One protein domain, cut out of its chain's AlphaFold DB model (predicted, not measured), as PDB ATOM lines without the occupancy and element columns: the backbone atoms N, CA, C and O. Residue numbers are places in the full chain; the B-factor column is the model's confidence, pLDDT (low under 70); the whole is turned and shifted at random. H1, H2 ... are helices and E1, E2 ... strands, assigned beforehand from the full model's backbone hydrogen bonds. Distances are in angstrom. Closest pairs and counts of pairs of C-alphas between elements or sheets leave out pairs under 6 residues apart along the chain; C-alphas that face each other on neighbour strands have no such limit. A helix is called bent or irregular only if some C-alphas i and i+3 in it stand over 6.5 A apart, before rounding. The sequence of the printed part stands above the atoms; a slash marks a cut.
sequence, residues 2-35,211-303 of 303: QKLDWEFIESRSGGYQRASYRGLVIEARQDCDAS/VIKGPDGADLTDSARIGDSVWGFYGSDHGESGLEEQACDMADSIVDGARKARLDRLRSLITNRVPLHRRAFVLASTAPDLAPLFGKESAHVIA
ATOM      1  N   GLN A   2      44.267 -48.112 -27.023       78.69
ATOM      2  CA  GLN A   2      43.554 -47.232 -27.953       78.69
ATOM      3  C   GLN A   2      43.669 -45.802 -27.427       78.69
ATOM      4  O   GLN A   2      43.240 -45.569 -26.303       78.69
ATOM      5  N   LYS A   3      44.241 -44.885 -28.218       89.81
ATOM      6  CA  LYS A   3      44.311 -43.470 -27.840       89.81
ATOM      7  C   LYS A   3      42.904 -42.869 -27.834       89.81
ATOM      8  O   LYS A   3      42.151 -43.121 -28.783       89.81
ATOM      9  N   LEU A   4      42.547 -42.123 -26.794       92.94
ATOM     10  CA  LEU A   4      41.256 -41.440 -26.738       92.94
ATOM     11  C   LEU A   4      41.262 -40.194 -27.633       92.94
ATOM     12  O   LEU A   4      42.270 -39.499 -27.770       92.94
ATOM     13  N   ASP A   5      40.120 -39.931 -28.264       95.06
ATOM     14  CA  ASP A   5      39.894 -38.714 -29.042       95.06
ATOM     15  C   ASP A   5      39.248 -37.672 -28.125       95.06
ATOM     16  O   ASP A   5      38.051 -37.742 -27.829       95.06
ATOM     17  N   TRP A   6      40.081 -36.781 -27.588       95.38
ATOM     18  CA  TRP A   6      39.677 -35.766 -26.621       95.38
ATOM     19  C   TRP A   6      39.109 -34.536 -27.326       95.38
ATOM     20  O   TRP A   6      39.780 -33.897 -28.136       95.38
ATOM     21  N   GLU A   7      37.890 -34.150 -26.961       95.69
ATOM     22  CA  GLU A   7      37.274 -32.892 -27.376       95.69
ATOM     23  C   GLU A   7      37.225 -31.903 -26.206       95.69
ATOM     24  O   GLU A   7      36.855 -32.256 -25.084       95.69
ATOM     25  N   PHE A   8      37.588 -30.645 -26.461       94.00
ATOM     26  CA  PHE A   8      37.459 -29.581 -25.471       94.00
ATOM     27  C   PHE A   8      36.023 -29.055 -25.441       94.00
ATOM     28  O   PHE A   8      35.467 -28.656 -26.466       94.00
ATOM     29  N   ILE A   9      35.437 -29.023 -24.249       93.88
ATOM     30  CA  ILE A   9      34.095 -28.522 -23.986       93.88
ATOM     31  C   ILE A   9      34.206 -27.244 -23.173       93.88
ATOM     32  O   ILE A   9      34.640 -27.262 -22.024       93.88
ATOM     33  N   GLU A  10      33.764 -26.131 -23.753       89.31
ATOM     34  CA  GLU A  10      33.694 -24.860 -23.045       89.31
ATOM     35  C   GLU A  10      32.589 -24.902 -21.978       89.31
ATOM     36  O   GLU A  10      31.468 -25.367 -22.206       89.31
ATOM     37  N   SER A  11      32.905 -24.412 -20.783       86.00
ATOM     38  CA  SER A  11      31.968 -24.335 -19.666       86.00
ATOM     39  C   SER A  11      32.108 -22.988 -18.967       86.00
ATOM     40  O   SER A  11      33.131 -22.313 -19.073       86.00
ATOM     41  N   ARG A  12      31.095 -22.604 -18.184       77.81
ATOM     42  CA  ARG A  12      31.154 -21.380 -17.364       77.81
ATOM     43  C   ARG A  12      32.288 -21.391 -16.329       77.81
ATOM     44  O   ARG A  12      32.568 -20.346 -15.758       77.81
ATOM     45  N   SER A  13      32.894 -22.549 -16.073       73.88
ATOM     46  CA  SER A  13      33.918 -22.769 -15.054       73.88
ATOM     47  C   SER A  13      35.305 -23.081 -15.636       73.88
ATOM     48  O   SER A  13      36.100 -23.697 -14.941       73.88
ATOM     49  N   GLY A  14      35.596 -22.707 -16.889       73.19
ATOM     50  CA  GLY A  14      36.942 -22.860 -17.479       73.19
ATOM     51  C   GLY A  14      37.106 -23.993 -18.500       73.19
ATOM     52  O   GLY A  14      38.196 -24.188 -19.025       73.19
ATOM     53  N   GLY A  15      36.021 -24.690 -18.842       85.81
ATOM     54  CA  GLY A  15      36.035 -25.804 -19.790       85.81
ATOM     55  C   GLY A  15      36.683 -27.084 -19.248       85.81
ATOM     56  O   GLY A  15      37.244 -27.110 -18.158       85.81
ATOM     57  N   TYR A  16      36.521 -28.187 -19.973       91.62
ATOM     58  CA  TYR A  16      37.102 -29.496 -19.652       91.62
ATOM     59  C   TYR A  16      37.274 -30.312 -20.933       91.62
ATOM     60  O   TYR A  16      36.643 -30.011 -21.945       91.62
ATOM     61  N   GLN A  17      38.112 -31.344 -20.908       94.50
ATOM     62  CA  GLN A  17      38.222 -32.268 -22.036       94.50
ATOM     63  C   GLN A  17      37.336 -33.485 -21.795       94.50
ATOM     64  O   GLN A  17      37.210 -33.951 -20.663       94.50
ATOM     65  N   ARG A  18      36.711 -34.017 -22.846       95.31
ATOM     66  CA  ARG A  18      35.967 -35.276 -22.759       95.31
ATOM     67  C   ARG A  18      36.300 -36.218 -23.903       95.31
ATOM     68  O   ARG A  18      36.651 -35.772 -24.986       95.31
ATOM     69  N   ALA A  19      36.120 -37.508 -23.675       96.38
ATOM     70  CA  ALA A  19      36.238 -38.544 -24.688       96.38
ATOM     71  C   ALA A  19      35.181 -39.634 -24.466       96.38
ATOM     72  O   ALA A  19      34.691 -39.834 -23.355       96.38
ATOM     73  N   SER A  20      34.820 -40.354 -25.529       95.31
ATOM     74  CA  SER A  20      33.927 -41.516 -25.438       95.31
ATOM     75  C   SER A  20      34.730 -42.812 -25.433       95.31
ATOM     76  O   SER A  20      35.554 -43.035 -26.319       95.31
ATOM     77  N   TYR A  21      34.443 -43.707 -24.489       95.19
ATOM     78  CA  TYR A  21      35.116 -45.000 -24.388       95.19
ATOM     79  C   TYR A  21      34.159 -46.091 -23.906       95.19
ATOM     80  O   TYR A  21      33.514 -45.960 -22.872       95.19
ATOM     81  N   ARG A  22      34.016 -47.177 -24.681       91.50
ATOM     82  CA  ARG A  22      33.100 -48.307 -24.393       91.50
ATOM     83  C   ARG A  22      31.653 -47.908 -24.050       91.50
ATOM     84  O   ARG A  22      30.981 -48.585 -23.278       91.50
ATOM     85  N   GLY A  23      31.158 -46.832 -24.663       90.25
ATOM     86  CA  GLY A  23      29.816 -46.292 -24.411       90.25
ATOM     87  C   GLY A  23      29.693 -45.473 -23.120       90.25
ATOM     88  O   GLY A  23      28.597 -45.016 -22.811       90.25
ATOM     89  N   LEU A  24      30.794 -45.282 -22.393       92.69
ATOM     90  CA  LEU A  24      30.937 -44.340 -21.288       92.69
ATOM     91  C   LEU A  24      31.537 -43.026 -21.798       92.69
ATOM     92  O   LEU A  24      32.163 -42.985 -22.862       92.69
ATOM     93  N   VAL A  25      31.362 -41.962 -21.020       94.94
ATOM     94  CA  VAL A  25      32.015 -40.667 -21.248       94.94
ATOM     95  C   VAL A  25      33.069 -40.466 -20.170       94.94
ATOM     96  O   VAL A  25      32.764 -40.580 -18.989       94.94
ATOM     97  N   ILE A  26      34.297 -40.163 -20.569       94.75
ATOM     98  CA  ILE A  26      35.395 -39.810 -19.669       94.75
ATOM     99  C   ILE A  26      35.583 -38.298 -19.759       94.75
ATOM    100  O   ILE A  26      35.693 -37.765 -20.859       94.75
ATOM    101  N   GLU A  27      35.605 -37.608 -18.625       94.88
ATOM    102  CA  GLU A  27      35.886 -36.175 -18.524       94.88
ATOM    103  C   GLU A  27      37.197 -35.970 -17.771       94.88
ATOM    104  O   GLU A  27      37.301 -36.394 -16.625       94.88
ATOM    105  N   ALA A  28      38.171 -35.294 -18.377       94.88
ATOM    106  CA  ALA A  28      39.361 -34.821 -17.683       94.88
ATOM    107  C   ALA A  28      39.081 -33.424 -17.120       94.88
ATOM    108  O   ALA A  28      38.747 -32.491 -17.860       94.88
ATOM    109  N   ARG A  29      39.178 -33.288 -15.799       93.06
ATOM    110  CA  ARG A  29      38.863 -32.059 -15.067       93.06
ATOM    111  C   ARG A  29      40.109 -31.514 -14.410       93.06
ATOM    112  O   ARG A  29      40.859 -32.269 -13.808       93.06
ATOM    113  N   GLN A  30      40.307 -30.208 -14.531       93.50
ATOM    114  CA  GLN A  30      41.397 -29.523 -13.855       93.50
ATOM    115  C   GLN A  30      41.177 -29.571 -12.339       93.50
ATOM    116  O   GLN A  30      40.067 -29.321 -11.866       93.50
ATOM    117  N   ASP A  31      42.232 -29.894 -11.603       92.81
ATOM    118  CA  ASP A  31      42.278 -29.800 -10.151       92.81
ATOM    119  C   ASP A  31      42.704 -28.379  -9.766       92.81
ATOM    120  O   ASP A  31      43.865 -27.993  -9.924       92.81
ATOM    121  N   CYS A  32      41.743 -27.570  -9.318       88.88
ATOM    122  CA  CYS A  32      41.996 -26.188  -8.915       88.88
ATOM    123  C   CYS A  32      42.613 -26.060  -7.517       88.88
ATOM    124  O   CYS A  32      43.083 -24.976  -7.179       88.88
ATOM    125  N   ASP A  33      42.631 -27.146  -6.740       90.31
ATOM    126  CA  ASP A  33      43.111 -27.182  -5.359       90.31
ATOM    127  C   ASP A  33      44.294 -28.160  -5.208       90.31
ATOM    128  O   ASP A  33      44.564 -28.688  -4.124       90.31
ATOM    129  N   ALA A  34      45.020 -28.397  -6.307       92.31
ATOM    130  CA  ALA A  34      46.161 -29.298  -6.346       92.31
ATOM    131  C   ALA A  34      47.248 -28.872  -5.347       92.31
ATOM    132  O   ALA A  34      47.762 -27.748  -5.371       92.31
ATOM    133  N   SER A  35      47.644 -29.808  -4.485       92.62
ATOM    134  CA  SER A  35      48.724 -29.582  -3.524       92.62
ATOM    135  C   SER A  35      50.073 -29.436  -4.235       92.62
ATOM    136  O   SER A  35      50.325 -30.087  -5.253       92.62
ATOM    137  N   VAL A 211      36.685 -38.043 -14.415       92.38
ATOM    138  CA  VAL A 211      35.334 -38.448 -14.029       92.38
ATOM    139  C   VAL A 211      34.790 -39.355 -15.119       92.38
ATOM    140  O   VAL A 211      34.861 -39.018 -16.300       92.38
ATOM    141  N   ILE A 212      34.224 -40.500 -14.742       91.88
ATOM    142  CA  ILE A 212      33.599 -41.423 -15.697       91.88
ATOM    143  C   ILE A 212      32.092 -41.329 -15.542       91.88
ATOM    144  O   ILE A 212      31.557 -41.561 -14.462       91.88
ATOM    145  N   LYS A 213      31.401 -41.025 -16.637       91.56
ATOM    146  CA  LYS A 213      29.949 -40.914 -16.690       91.56
ATOM    147  C   LYS A 213      29.312 -42.060 -17.459       91.56
ATOM    148  O   LYS A 213      29.798 -42.482 -18.514       91.56
ATOM    149  N   GLY A 214      28.184 -42.528 -16.935       89.88
ATOM    150  CA  GLY A 214      27.296 -43.461 -17.607       89.88
ATOM    151  C   GLY A 214      26.615 -42.837 -18.831       89.88
ATOM    152  O   GLY A 214      26.617 -41.614 -18.997       89.88
ATOM    153  N   PRO A 215      25.986 -43.655 -19.692       86.81
ATOM    154  CA  PRO A 215      25.208 -43.177 -20.836       86.81
ATOM    155  C   PRO A 215      24.070 -42.202 -20.495       86.81
ATOM    156  O   PRO A 215      23.617 -41.456 -21.359       86.81
ATOM    157  N   ASP A 216      23.568 -42.241 -19.264       84.81
ATOM    158  CA  ASP A 216      22.549 -41.335 -18.728       84.81
ATOM    159  C   ASP A 216      23.145 -40.060 -18.100       84.81
ATOM    160  O   ASP A 216      22.403 -39.194 -17.637       84.81
ATOM    161  N   GLY A 217      24.474 -39.927 -18.110       85.44
ATOM    162  CA  GLY A 217      25.213 -38.822 -17.510       85.44
ATOM    163  C   GLY A 217      25.495 -38.989 -16.016       85.44
ATOM    164  O   GLY A 217      26.059 -38.065 -15.427       85.44
ATOM    165  N   ALA A 218      25.127 -40.121 -15.403       86.00
ATOM    166  CA  ALA A 218      25.415 -40.389 -13.998       86.00
ATOM    167  C   ALA A 218      26.926 -40.494 -13.758       86.00
ATOM    168  O   ALA A 218      27.625 -41.165 -14.512       86.00
ATOM    169  N   ASP A 219      27.419 -39.847 -12.703       87.44
ATOM    170  CA  ASP A 219      28.804 -39.976 -12.256       87.44
ATOM    171  C   ASP A 219      29.023 -41.373 -11.661       87.44
ATOM    172  O   ASP A 219      28.383 -41.759 -10.681       87.44
ATOM    173  N   LEU A 220      29.888 -42.158 -12.296       85.62
ATOM    174  CA  LEU A 220      30.212 -43.518 -11.875       85.62
ATOM    175  C   LEU A 220      31.434 -43.549 -10.956       85.62
ATOM    176  O   LEU A 220      31.578 -44.510 -10.197       85.62
ATOM    177  N   THR A 221      32.264 -42.500 -10.996       77.25
ATOM    178  CA  THR A 221      33.461 -42.292 -10.163       77.25
ATOM    179  C   THR A 221      33.130 -42.007  -8.699       77.25
ATOM    180  O   THR A 221      33.820 -42.521  -7.826       77.25
ATOM    181  N   ASP A 222      32.028 -41.306  -8.415       69.00
ATOM    182  CA  ASP A 222      31.550 -41.010  -7.047       69.00
ATOM    183  C   ASP A 222      30.809 -42.191  -6.378       69.00
ATOM    184  O   ASP A 222      30.356 -42.143  -5.232       69.00
ATOM    185  N   SER A 223      30.648 -43.313  -7.084       56.38
ATOM    186  CA  SER A 223      30.013 -44.474  -6.472       56.38
ATOM    187  C   SER A 223      30.954 -45.101  -5.435       56.38
ATOM    188  O   SER A 223      32.136 -45.313  -5.700       56.38
ATOM    189  N   ALA A 224      30.415 -45.512  -4.277       57.16
ATOM    190  CA  ALA A 224      31.110 -46.266  -3.212       57.16
ATOM    191  C   ALA A 224      31.809 -47.575  -3.676       57.16
ATOM    192  O   ALA A 224      32.281 -48.365  -2.862       57.16
ATOM    193  N   ARG A 225      31.813 -47.840  -4.985       56.06
ATOM    194  CA  ARG A 225      32.450 -48.951  -5.679       56.06
ATOM    195  C   ARG A 225      33.905 -48.675  -6.057       56.06
ATOM    196  O   ARG A 225      34.620 -49.652  -6.243       56.06
ATOM    197  N   ILE A 226      34.309 -47.412  -6.225       58.50
ATOM    198  CA  ILE A 226      35.591 -47.080  -6.873       58.50
ATOM    199  C   ILE A 226      36.685 -46.670  -5.887       58.50
ATOM    200  O   ILE A 226      37.847 -46.872  -6.208       58.50
ATOM    201  N   GLY A 227      36.319 -46.250  -4.669       52.75
ATOM    202  CA  GLY A 227      37.213 -46.227  -3.508       52.75
ATOM    203  C   GLY A 227      38.621 -45.714  -3.803       52.75
ATOM    204  O   GLY A 227      39.543 -46.510  -3.745       52.75
ATOM    205  N   ASP A 228      38.742 -44.444  -4.195       55.22
ATOM    206  CA  ASP A 228      39.840 -43.511  -3.891       55.22
ATOM    207  C   ASP A 228      39.838 -42.334  -4.886       55.22
ATOM    208  O   ASP A 228      39.176 -42.353  -5.923       55.22
ATOM    209  N   SER A 229      40.539 -41.266  -4.502       58.78
ATOM    210  CA  SER A 229      40.707 -40.019  -5.254       58.78
ATOM    211  C   SER A 229      41.278 -40.269  -6.662       58.78
ATOM    212  O   SER A 229      42.382 -40.786  -6.799       58.78
ATOM    213  N   VAL A 230      40.545 -39.878  -7.712       81.44
ATOM    214  CA  VAL A 230      40.946 -39.970  -9.135       81.44
ATOM    215  C   VAL A 230      41.521 -38.638  -9.641       81.44
ATOM    216  O   VAL A 230      41.088 -38.100 -10.661       81.44
ATOM    217  N   TRP A 231      42.482 -38.094  -8.892       90.12
ATOM    218  CA  TRP A 231      43.086 -36.770  -9.095       90.12
ATOM    219  C   TRP A 231      44.617 -36.832  -8.982       90.12
ATOM    220  O   TRP A 231      45.160 -37.827  -8.507       90.12
ATOM    221  N   GLY A 232      45.309 -35.767  -9.395       90.25
ATOM    222  CA  GLY A 232      46.766 -35.643  -9.254       90.25
ATOM    223  C   GLY A 232      47.581 -36.087 -10.473       90.25
ATOM    224  O   GLY A 232      48.737 -36.473 -10.329       90.25
ATOM    225  N   PHE A 233      47.007 -36.031 -11.677       94.75
ATOM    226  CA  PHE A 233      47.745 -36.266 -12.920       94.75
ATOM    227  C   PHE A 233      48.327 -34.956 -13.444       94.75
ATOM    228  O   PHE A 233      47.586 -34.027 -13.767       94.75
ATOM    229  N   TYR A 234      49.649 -34.888 -13.564       95.00
ATOM    230  CA  TYR A 234      50.356 -33.682 -13.985       95.00
ATOM    231  C   TYR A 234      50.643 -33.726 -15.489       95.00
ATOM    232  O   TYR A 234      51.284 -34.653 -15.983       95.00
ATOM    233  N   GLY A 235      50.172 -32.714 -16.214       94.69
ATOM    234  CA  GLY A 235      50.350 -32.558 -17.654       94.69
ATOM    235  C   GLY A 235      49.036 -32.500 -18.434       94.69
ATOM    236  O   GLY A 235      48.063 -33.189 -18.127       94.69
ATOM    237  N   SER A 236      49.024 -31.671 -19.480       92.12
ATOM    238  CA  SER A 236      47.876 -31.489 -20.379       92.12
ATOM    239  C   SER A 236      47.793 -32.527 -21.503       92.12
ATOM    240  O   SER A 236      46.740 -32.646 -22.126       92.12
ATOM    241  N   ASP A 237      48.863 -33.286 -21.765       94.25
ATOM    242  CA  ASP A 237      48.783 -34.498 -22.586       94.25
ATOM    243  C   ASP A 237      48.391 -35.673 -21.686       94.25
ATOM    244  O   ASP A 237      49.208 -36.228 -20.950       94.25
ATOM    245  N   HIS A 238      47.111 -36.039 -21.733       93.94
ATOM    246  CA  HIS A 238      46.546 -37.098 -20.902       93.94
ATOM    247  C   HIS A 238      47.088 -38.498 -21.228       93.94
ATOM    248  O   HIS A 238      46.991 -39.393 -20.387       93.94
ATOM    249  N   GLY A 239      47.677 -38.689 -22.413       92.88
ATOM    250  CA  GLY A 239      48.367 -39.926 -22.768       92.88
ATOM    251  C   GLY A 239      49.740 -40.035 -22.106       92.88
ATOM    252  O   GLY A 239      50.139 -41.130 -21.718       92.88
ATOM    253  N   GLU A 240      50.452 -38.916 -21.946       92.31
ATOM    254  CA  GLU A 240      51.760 -38.885 -21.273       92.31
ATOM    255  C   GLU A 240      51.647 -38.812 -19.745       92.31
ATOM    256  O   GLU A 240      52.493 -39.371 -19.050       92.31
ATOM    257  N   SER A 241      50.607 -38.163 -19.205       93.62
ATOM    258  CA  SER A 241      50.422 -38.025 -17.751       93.62
ATOM    259  C   SER A 241      49.931 -39.299 -17.053       93.62
ATOM    260  O   SER A 241      49.859 -39.335 -15.826       93.62
ATOM    261  N   GLY A 242      49.559 -40.334 -17.815       93.94
ATOM    262  CA  GLY A 242      48.964 -41.575 -17.303       93.94
ATOM    263  C   GLY A 242      47.464 -41.479 -16.996       93.94
ATOM    264  O   GLY A 242      46.839 -42.500 -16.710       93.94
ATOM    265  N   LEU A 243      46.861 -40.286 -17.110       94.69
ATOM    266  CA  LEU A 243      45.428 -40.079 -16.876       94.69
ATOM    267  C   LEU A 243      44.583 -40.952 -17.806       94.69
ATOM    268  O   LEU A 243      43.646 -41.608 -17.357       94.69
ATOM    269  N   GLU A 244      44.912 -40.972 -19.097       95.44
ATOM    270  CA  GLU A 244      44.157 -41.723 -20.100       95.44
ATOM    271  C   GLU A 244      44.189 -43.234 -19.841       95.44
ATOM    272  O   GLU A 244      43.152 -43.893 -19.935       95.44
ATOM    273  N   GLU A 245      45.357 -43.776 -19.487       95.06
ATOM    274  CA  GLU A 245      45.531 -45.191 -19.143       95.06
ATOM    275  C   GLU A 245      44.687 -45.567 -17.935       95.06
ATOM    276  O   GLU A 245      43.834 -46.452 -18.031       95.06
ATOM    277  N   GLN A 246      44.827 -44.822 -16.838       93.81
ATOM    278  CA  GLN A 246      44.095 -45.127 -15.618       93.81
ATOM    279  C   GLN A 246      42.578 -44.947 -15.787       93.81
ATOM    280  O   GLN A 246      41.797 -45.739 -15.254       93.81
ATOM    281  N   ALA A 247      42.142 -43.955 -16.570       93.31
ATOM    282  CA  ALA A 247      40.730 -43.752 -16.881       93.31
ATOM    283  C   ALA A 247      40.153 -44.885 -17.747       93.31
ATOM    284  O   ALA A 247      39.030 -45.336 -17.501       93.31
ATOM    285  N   CYS A 248      40.908 -45.378 -18.736       93.88
ATOM    286  CA  CYS A 248      40.499 -46.519 -19.558       93.88
ATOM    287  C   CYS A 248      40.400 -47.807 -18.735       93.88
ATOM    288  O   CYS A 248      39.399 -48.518 -18.837       93.88
ATOM    289  N   ASP A 249      41.392 -48.082 -17.890       92.69
ATOM    290  CA  ASP A 249      41.401 -49.260 -17.019       92.69
ATOM    291  C   ASP A 249      40.223 -49.241 -16.037       92.69
ATOM    292  O   ASP A 249      39.550 -50.256 -15.818       92.69
ATOM    293  N   MET A 250      39.908 -48.064 -15.492       91.44
ATOM    294  CA  MET A 250      38.741 -47.888 -14.635       91.44
ATOM    295  C   MET A 250      37.430 -48.097 -15.406       91.44
ATOM    296  O   MET A 250      36.537 -48.804 -14.932       91.44
ATOM    297  N   ALA A 251      37.309 -47.539 -16.612       91.38
ATOM    298  CA  ALA A 251      36.144 -47.749 -17.470       91.38
ATOM    299  C   ALA A 251      35.936 -49.239 -17.800       91.38
ATOM    300  O   ALA A 251      34.808 -49.740 -17.757       91.38
ATOM    301  N   ASP A 252      37.021 -49.966 -18.069       92.69
ATOM    302  CA  ASP A 252      37.003 -51.408 -18.301       92.69
ATOM    303  C   ASP A 252      36.492 -52.173 -17.080       92.69
ATOM    304  O   ASP A 252      35.567 -52.984 -17.204       92.69
ATOM    305  N   SER A 253      37.015 -51.847 -15.897       90.44
ATOM    306  CA  SER A 253      36.578 -52.423 -14.622       90.44
ATOM    307  C   SER A 253      35.082 -52.199 -14.363       90.44
ATOM    308  O   SER A 253      34.360 -53.135 -14.001       90.44
ATOM    309  N   ILE A 254      34.574 -50.987 -14.625       88.56
ATOM    310  CA  ILE A 254      33.147 -50.647 -14.496       88.56
ATOM    311  C   ILE A 254      32.294 -51.515 -15.430       88.56
ATOM    312  O   ILE A 254      31.310 -52.128 -14.994       88.56
ATOM    313  N   VAL A 255      32.663 -51.587 -16.713       88.94
ATOM    314  CA  VAL A 255      31.915 -52.346 -17.725       88.94
ATOM    315  C   VAL A 255      31.897 -53.835 -17.386       88.94
ATOM    316  O   VAL A 255      30.838 -54.471 -17.438       88.94
ATOM    317  N   ASP A 256      33.036 -54.402 -17.003       90.38
ATOM    318  CA  ASP A 256      33.140 -55.824 -16.682       90.38
ATOM    319  C   ASP A 256      32.448 -56.174 -15.359       90.38
ATOM    320  O   ASP A 256      31.754 -57.197 -15.273       90.38
ATOM    321  N   GLY A 257      32.516 -55.290 -14.360       87.44
ATOM    322  CA  GLY A 257      31.742 -55.398 -13.126       87.44
ATOM    323  C   GLY A 257      30.234 -55.424 -13.388       87.44
ATOM    324  O   GLY A 257      29.521 -56.295 -12.876       87.44
ATOM    325  N   ALA A 258      29.743 -54.537 -14.256       85.94
ATOM    326  CA  ALA A 258      28.337 -54.490 -14.645       85.94
ATOM    327  C   ALA A 258      27.894 -55.742 -15.422       85.94
ATOM    328  O   ALA A 258      26.832 -56.310 -15.143       85.94
ATOM    329  N   ARG A 259      28.730 -56.238 -16.347       87.81
ATOM    330  CA  ARG A 259      28.490 -57.508 -17.058       87.81
ATOM    331  C   ARG A 259      28.384 -58.679 -16.090       87.81
ATOM    332  O   ARG A 259      27.444 -59.472 -16.189       87.81
ATOM    333  N   LYS A 260      29.313 -58.775 -15.138       89.44
ATOM    334  CA  LYS A 260      29.326 -59.829 -14.118       89.44
ATOM    335  C   LYS A 260      28.069 -59.779 -13.250       89.44
ATOM    336  O   LYS A 260      27.381 -60.790 -13.132       89.44
ATOM    337  N   ALA A 261      27.704 -58.602 -12.736       86.88
ATOM    338  CA  ALA A 261      26.496 -58.418 -11.931       86.88
ATOM    339  C   ALA A 261      25.221 -58.820 -12.694       86.88
ATOM    340  O   ALA A 261      24.357 -59.520 -12.155       86.88
ATOM    341  N   ARG A 262      25.119 -58.447 -13.976       87.81
ATOM    342  CA  ARG A 262      24.003 -58.841 -14.847       87.81
ATOM    343  C   ARG A 262      23.943 -60.357 -15.056       87.81
ATOM    344  O   ARG A 262      22.857 -60.937 -14.984       87.81
ATOM    345  N   LEU A 263      25.081 -61.011 -15.297       90.25
ATOM    346  CA  LEU A 263      25.161 -62.467 -15.461       90.25
ATOM    347  C   LEU A 263      24.777 -63.212 -14.180       90.25
ATOM    348  O   LEU A 263      23.992 -64.159 -14.234       90.25
ATOM    349  N   ASP A 264      25.272 -62.770 -13.028       90.38
ATOM    350  CA  ASP A 264      24.948 -63.382 -11.740       90.38
ATOM    351  C   ASP A 264      23.469 -63.185 -11.384       90.38
ATOM    352  O   ASP A 264      22.800 -64.119 -10.924       90.38
ATOM    353  N   ARG A 265      22.899 -62.019 -11.712       90.12
ATOM    354  CA  ARG A 265      21.456 -61.796 -11.599       90.12
ATOM    355  C   ARG A 265      20.668 -62.731 -12.510       90.12
ATOM    356  O   ARG A 265      19.705 -63.339 -12.050       90.12
ATOM    357  N   LEU A 266      21.071 -62.892 -13.770       91.81
ATOM    358  CA  LEU A 266      20.420 -63.818 -14.699       91.81
ATOM    359  C   LEU A 266      20.471 -65.260 -14.176       91.81
ATOM    360  O   LEU A 266      19.441 -65.938 -14.175       91.81
ATOM    361  N   ARG A 267      21.629 -65.711 -13.677       93.88
ATOM    362  CA  ARG A 267      21.784 -67.027 -13.033       93.88
ATOM    363  C   ARG A 267      20.812 -67.183 -11.867       93.88
ATOM    364  O   ARG A 267      20.087 -68.172 -11.814       93.88
ATOM    365  N   SER A 268      20.711 -66.180 -10.994       94.44
ATOM    366  CA  SER A 268      19.753 -66.171  -9.882       94.44
ATOM    367  C   SER A 268      18.296 -66.274 -10.358       94.44
ATOM    368  O   SER A 268      17.520 -67.061  -9.816       94.44
ATOM    369  N   LEU A 269      17.907 -65.543 -11.408       93.94
ATOM    370  CA  LEU A 269      16.554 -65.616 -11.977       93.94
ATOM    371  C   LEU A 269      16.243 -66.997 -12.577       93.94
ATOM    372  O   LEU A 269      15.107 -67.466 -12.473       93.94
ATOM    373  N   ILE A 270      17.234 -67.653 -13.188       93.81
ATOM    374  CA  ILE A 270      17.111 -69.023 -13.709       93.81
ATOM    375  C   ILE A 270      16.916 -70.015 -12.558       93.81
ATOM    376  O   ILE A 270      15.961 -70.790 -12.593       93.81
ATOM    377  N   THR A 271      17.761 -69.952 -11.524       96.56
ATOM    378  CA  THR A 271      17.673 -70.815 -10.333       96.56
ATOM    379  C   THR A 271      16.313 -70.687  -9.647       96.56
ATOM    380  O   THR A 271      15.696 -71.690  -9.295       96.56
ATOM    381  N   ASN A 272      15.792 -69.463  -9.554       95.94
ATOM    382  CA  ASN A 272      14.484 -69.171  -8.968       95.94
ATOM    383  C   ASN A 272      13.301 -69.409  -9.927       95.94
ATOM    384  O   ASN A 272      12.176 -69.016  -9.627       95.94
ATOM    385  N   ARG A 273      13.536 -70.037 -11.092       96.12
ATOM    386  CA  ARG A 273      12.519 -70.382 -12.103       96.12
ATOM    387  C   ARG A 273      11.647 -69.199 -12.541       96.12
ATOM    388  O   ARG A 273      10.488 -69.378 -12.910       96.12
ATOM    389  N   VAL A 274      12.201 -67.987 -12.557       93.06
ATOM    390  CA  VAL A 274      11.482 -66.803 -13.043       93.06
ATOM    391  C   VAL A 274      11.143 -67.005 -14.530       93.06
ATOM    392  O   VAL A 274      12.044 -67.384 -15.290       93.06
ATOM    393  N   PRO A 275       9.891 -66.776 -14.981       94.50
ATOM    394  CA  PRO A 275       9.500 -66.951 -16.382       94.50
ATOM    395  C   PRO A 275      10.356 -66.121 -17.342       94.50
ATOM    396  O   PRO A 275      10.664 -64.967 -17.047       94.50
ATOM    397  N   LEU A 276      10.701 -66.683 -18.507       90.12
ATOM    398  CA  LEU A 276      11.611 -66.060 -19.481       90.12
ATOM    399  C   LEU A 276      11.183 -64.632 -19.862       90.12
ATOM    400  O   LEU A 276      12.008 -63.724 -19.814       90.12
ATOM    401  N   HIS A 277       9.886 -64.421 -20.119       90.19
ATOM    402  CA  HIS A 277       9.324 -63.116 -20.488       90.19
ATOM    403  C   HIS A 277       9.475 -62.038 -19.395       90.19
ATOM    404  O   HIS A 277       9.440 -60.854 -19.703       90.19
ATOM    405  N   ARG A 278       9.675 -62.417 -18.121       89.00
ATOM    406  CA  ARG A 278       9.913 -61.463 -17.018       89.00
ATOM    407  C   ARG A 278      11.390 -61.161 -16.780       89.00
ATOM    408  O   ARG A 278      11.705 -60.161 -16.141       89.00
ATOM    409  N   ARG A 279      12.311 -62.004 -17.264       87.94
ATOM    410  CA  ARG A 279      13.747 -61.864 -16.961       87.94
ATOM    411  C   ARG A 279      14.337 -60.595 -17.562       87.94
ATOM    412  O   ARG A 279      15.088 -59.918 -16.873       87.94
ATOM    413  N   ALA A 280      13.966 -60.253 -18.797       84.12
ATOM    414  CA  ALA A 280      14.455 -59.047 -19.468       84.12
ATOM    415  C   ALA A 280      14.115 -57.772 -18.676       84.12
ATOM    416  O   ALA A 280      14.995 -56.953 -18.431       84.12
ATOM    417  N   PHE A 281      12.876 -57.665 -18.184       85.19
ATOM    418  CA  PHE A 281      12.430 -56.540 -17.362       85.19
ATOM    419  C   PHE A 281      13.215 -56.427 -16.045       85.19
ATOM    420  O   PHE A 281      13.661 -55.346 -15.677       85.19
ATOM    421  N   VAL A 282      13.445 -57.549 -15.353       83.25
ATOM    422  CA  VAL A 282      14.199 -57.556 -14.084       83.25
ATOM    423  C   VAL A 282      15.696 -57.298 -14.295       83.25
ATOM    424  O   VAL A 282      16.356 -56.731 -13.429       83.25
ATOM    425  N   LEU A 283      16.260 -57.710 -15.430       83.38
ATOM    426  CA  LEU A 283      17.654 -57.406 -15.759       83.38
ATOM    427  C   LEU A 283      17.842 -55.935 -16.127       83.38
ATOM    428  O   LEU A 283      18.863 -55.366 -15.763       83.38
ATOM    429  N   ALA A 284      16.858 -55.310 -16.778       77.25
ATOM    430  CA  ALA A 284      16.894 -53.884 -17.091       77.25
ATOM    431  C   ALA A 284      16.902 -52.990 -15.836       77.25
ATOM    432  O   ALA A 284      17.415 -51.879 -15.890       77.25
ATOM    433  N   SER A 285      16.387 -53.472 -14.698       75.56
ATOM    434  CA  SER A 285      16.446 -52.749 -13.419       75.56
ATOM    435  C   SER A 285      17.717 -53.012 -12.602       75.56
ATOM    436  O   SER A 285      17.895 -52.427 -11.535       75.56
ATOM    437  N   THR A 286      18.614 -53.884 -13.076       67.94
ATOM    438  CA  THR A 286      19.866 -54.234 -12.391       67.94
ATOM    439  C   THR A 286      21.008 -53.409 -13.001       67.94
ATOM    440  O   THR A 286      21.598 -53.849 -13.981       67.94
ATOM    441  N   ALA A 287      21.293 -52.234 -12.423       67.38
ATOM    442  CA  ALA A 287      22.168 -51.160 -12.949       67.38
ATOM    443  C   ALA A 287      21.504 -50.302 -14.053       67.38
ATOM    444  O   ALA A 287      21.845 -50.428 -15.232       67.38
ATOM    445  N   PRO A 288      20.504 -49.470 -13.690       68.25
ATOM    446  CA  PRO A 288      19.754 -48.651 -14.649       68.25
ATOM    447  C   PRO A 288      20.636 -47.639 -15.397       68.25
ATOM    448  O   PRO A 288      20.406 -47.393 -16.578       68.25
ATOM    449  N   ASP A 289      21.671 -47.141 -14.728       67.56
ATOM    450  CA  ASP A 289      22.722 -46.248 -15.217       67.56
ATOM    451  C   ASP A 289      23.534 -46.857 -16.368       67.56
ATOM    452  O   ASP A 289      23.915 -46.174 -17.313       67.56
ATOM    453  N   LEU A 290      23.733 -48.178 -16.354       74.12
ATOM    454  CA  LEU A 290      24.517 -48.903 -17.363       74.12
ATOM    455  C   LEU A 290      23.654 -49.730 -18.320       74.12
ATOM    456  O   LEU A 290      24.169 -50.326 -19.268       74.12
ATOM    457  N   ALA A 291      22.335 -49.762 -18.116       71.12
ATOM    458  CA  ALA A 291      21.402 -50.499 -18.960       71.12
ATOM    459  C   ALA A 291      21.532 -50.175 -20.467       71.12
ATOM    460  O   ALA A 291      21.455 -51.119 -21.264       71.12
ATOM    461  N   PRO A 292      21.789 -48.916 -20.892       76.75
ATOM    462  CA  PRO A 292      21.963 -48.591 -22.309       76.75
ATOM    463  C   PRO A 292      23.179 -49.261 -22.969       76.75
ATOM    464  O   PRO A 292      23.141 -49.504 -24.175       76.75
ATOM    465  N   LEU A 293      24.215 -49.635 -22.204       72.38
ATOM    466  CA  LEU A 293      25.428 -50.289 -22.726       72.38
ATOM    467  C   LEU A 293      25.183 -51.714 -23.232       72.38
ATOM    468  O   LEU A 293      25.968 -52.245 -24.014       72.38
ATOM    469  N   PHE A 294      24.103 -52.354 -22.781       75.19
ATOM    470  CA  PHE A 294      23.823 -53.766 -23.049       75.19
ATOM    471  C   PHE A 294      22.724 -53.986 -24.099       75.19
ATOM    472  O   PHE A 294      22.219 -55.103 -24.225       75.19
ATOM    473  N   GLY A 295      22.369 -52.935 -24.848       61.59
ATOM    474  CA  GLY A 295      21.447 -52.979 -25.982       61.59
ATOM    475  C   GLY A 295      19.959 -52.877 -25.615       61.59
ATOM    476  O   GLY A 295      19.472 -53.483 -24.661       61.59
ATOM    477  N   LYS A 296      19.210 -52.137 -26.446       50.62
ATOM    478  CA  LYS A 296      17.733 -52.057 -26.472       50.62
ATOM    479  C   LYS A 296      17.089 -53.180 -27.310       50.62
ATOM    480  O   LYS A 296      15.998 -53.001 -27.841       50.62
ATOM    481  N   GLU A 297      17.718 -54.341 -27.462       44.97
ATOM    482  CA  GLU A 297      17.265 -55.363 -28.428       44.97
ATOM    483  C   GLU A 297      15.983 -56.131 -28.041       44.97
ATOM    484  O   GLU A 297      15.707 -57.198 -28.583       44.97
ATOM    485  N   SER A 298      15.143 -55.654 -27.117       40.75
ATOM    486  CA  SER A 298      13.935 -56.421 -26.743       40.75
ATOM    487  C   SER A 298      12.696 -55.604 -26.386       40.75
ATOM    488  O   SER A 298      11.751 -56.169 -25.848       40.75
ATOM    489  N   ALA A 299      12.649 -54.303 -26.687       40.25
ATOM    490  CA  ALA A 299      11.451 -53.501 -26.397       40.25
ATOM    491  C   ALA A 299      10.370 -53.557 -27.501       40.25
ATOM    492  O   ALA A 299       9.266 -53.073 -27.280       40.25
ATOM    493  N   HIS A 300      10.648 -54.161 -28.665       39.50
ATOM    494  CA  HIS A 300       9.692 -54.245 -29.782       39.50
ATOM    495  C   HIS A 300       9.045 -55.619 -29.991       39.50
ATOM    496  O   HIS A 300       8.309 -55.807 -30.955       39.50
ATOM    497  N   VAL A 301       9.247 -56.571 -29.079       40.22
ATOM    498  CA  VAL A 301       8.529 -57.850 -29.108       40.22
ATOM    499  C   VAL A 301       7.608 -57.891 -27.901       40.22
ATOM    500  O   VAL A 301       8.023 -58.318 -26.833       40.22
ATOM    501  N   ILE A 302       6.409 -57.338 -28.070       41.72
ATOM    502  CA  ILE A 302       5.100 -57.748 -27.530       41.72
ATOM    503  C   ILE A 302       4.168 -56.559 -27.819       41.72
ATOM    504  O   ILE A 302       4.057 -55.616 -27.036       41.72
ATOM    505  N   ALA A 303       3.554 -56.604 -28.997       37.25
ATOM    506  CA  ALA A 303       2.201 -56.117 -29.221       37.25
ATOM    507  C   ALA A 303       1.371 -57.343 -29.614       37.25
ATOM    508  O   ALA A 303       1.930 -58.193 -30.350       37.25
TER     509      ALA A 303
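AT A GLANCE: This is residues 2 to 35 and 211 to 303 of the 303 residues of an uncharacterized protein of Idiomarinaceae bacterium (UniProt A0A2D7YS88). A small twisted sheet of four strands, E1 to E4, makes one end of an elongated model, with residues 243 to 255 of the long helix H1 over one of its faces. H1 runs on far beyond the sheet, and the short H2 folds back beside its far part as a helical hairpin. The 127 printed residues hold E1 E2 E3 E4 E5 H1 H2 H3 along the chain; the sheet, in order E1 - E2 - E3 - E4, is antiparallel, and the class is mixed. The whole is loose, with a radius of gyration of the C-alphas of 17.9 A and spans of 55 by 31 by 27 A.

IN THESE COORDINATES: E1 is residues 7 to 9, beginning at C-alpha (37.274, -32.892, -27.376); E2 is 16 to 21, 16.3 A; E3 is 24 to 30, 19.6 A; E4 is 211 to 213; E5 is 231 to 234. H1 is 243 to 271, 41.9 A; H2 is 276 to 284, 13.5 A; H3 is 291 to 294, ending at C-alpha (23.823, -53.766, -23.049).

HOW THE PARTS SIT: E1, E2 and E3 form a meander, each strand the antiparallel neighbour of the one before: N 7 and O 18 are 2.8 A apart, N 19 and O 26 2.9 A. E4 pairs with E3, N 27 to O 211 2.8 A. H1 is on the sheet, over E3, at a height of 9.0 A. E5 pairs with no named strand. H1 touches H2 with residues 262 to 269 alone, closest C-alphas Arg 262 and Leu 283, 6.6 A, at a shallow tilt of 30 degrees, opposite ways. H2 is irregular, only just: C-alphas 277 and 280 are 6.6 A apart. H1 and H3 are near each other. Every O i to N i+4 pair is within hydrogen-bond range in H1, 3 of 5 in H2; H3 is too short for one.

THE WHOLE: Residues 36 to 210 are not printed; C-alphas 35 and 211 are 19.2 A apart. The link E4 to E5 is long. The pLDDT is under 70 at residues 222 to 229, 286 to 289 and 295 to 303.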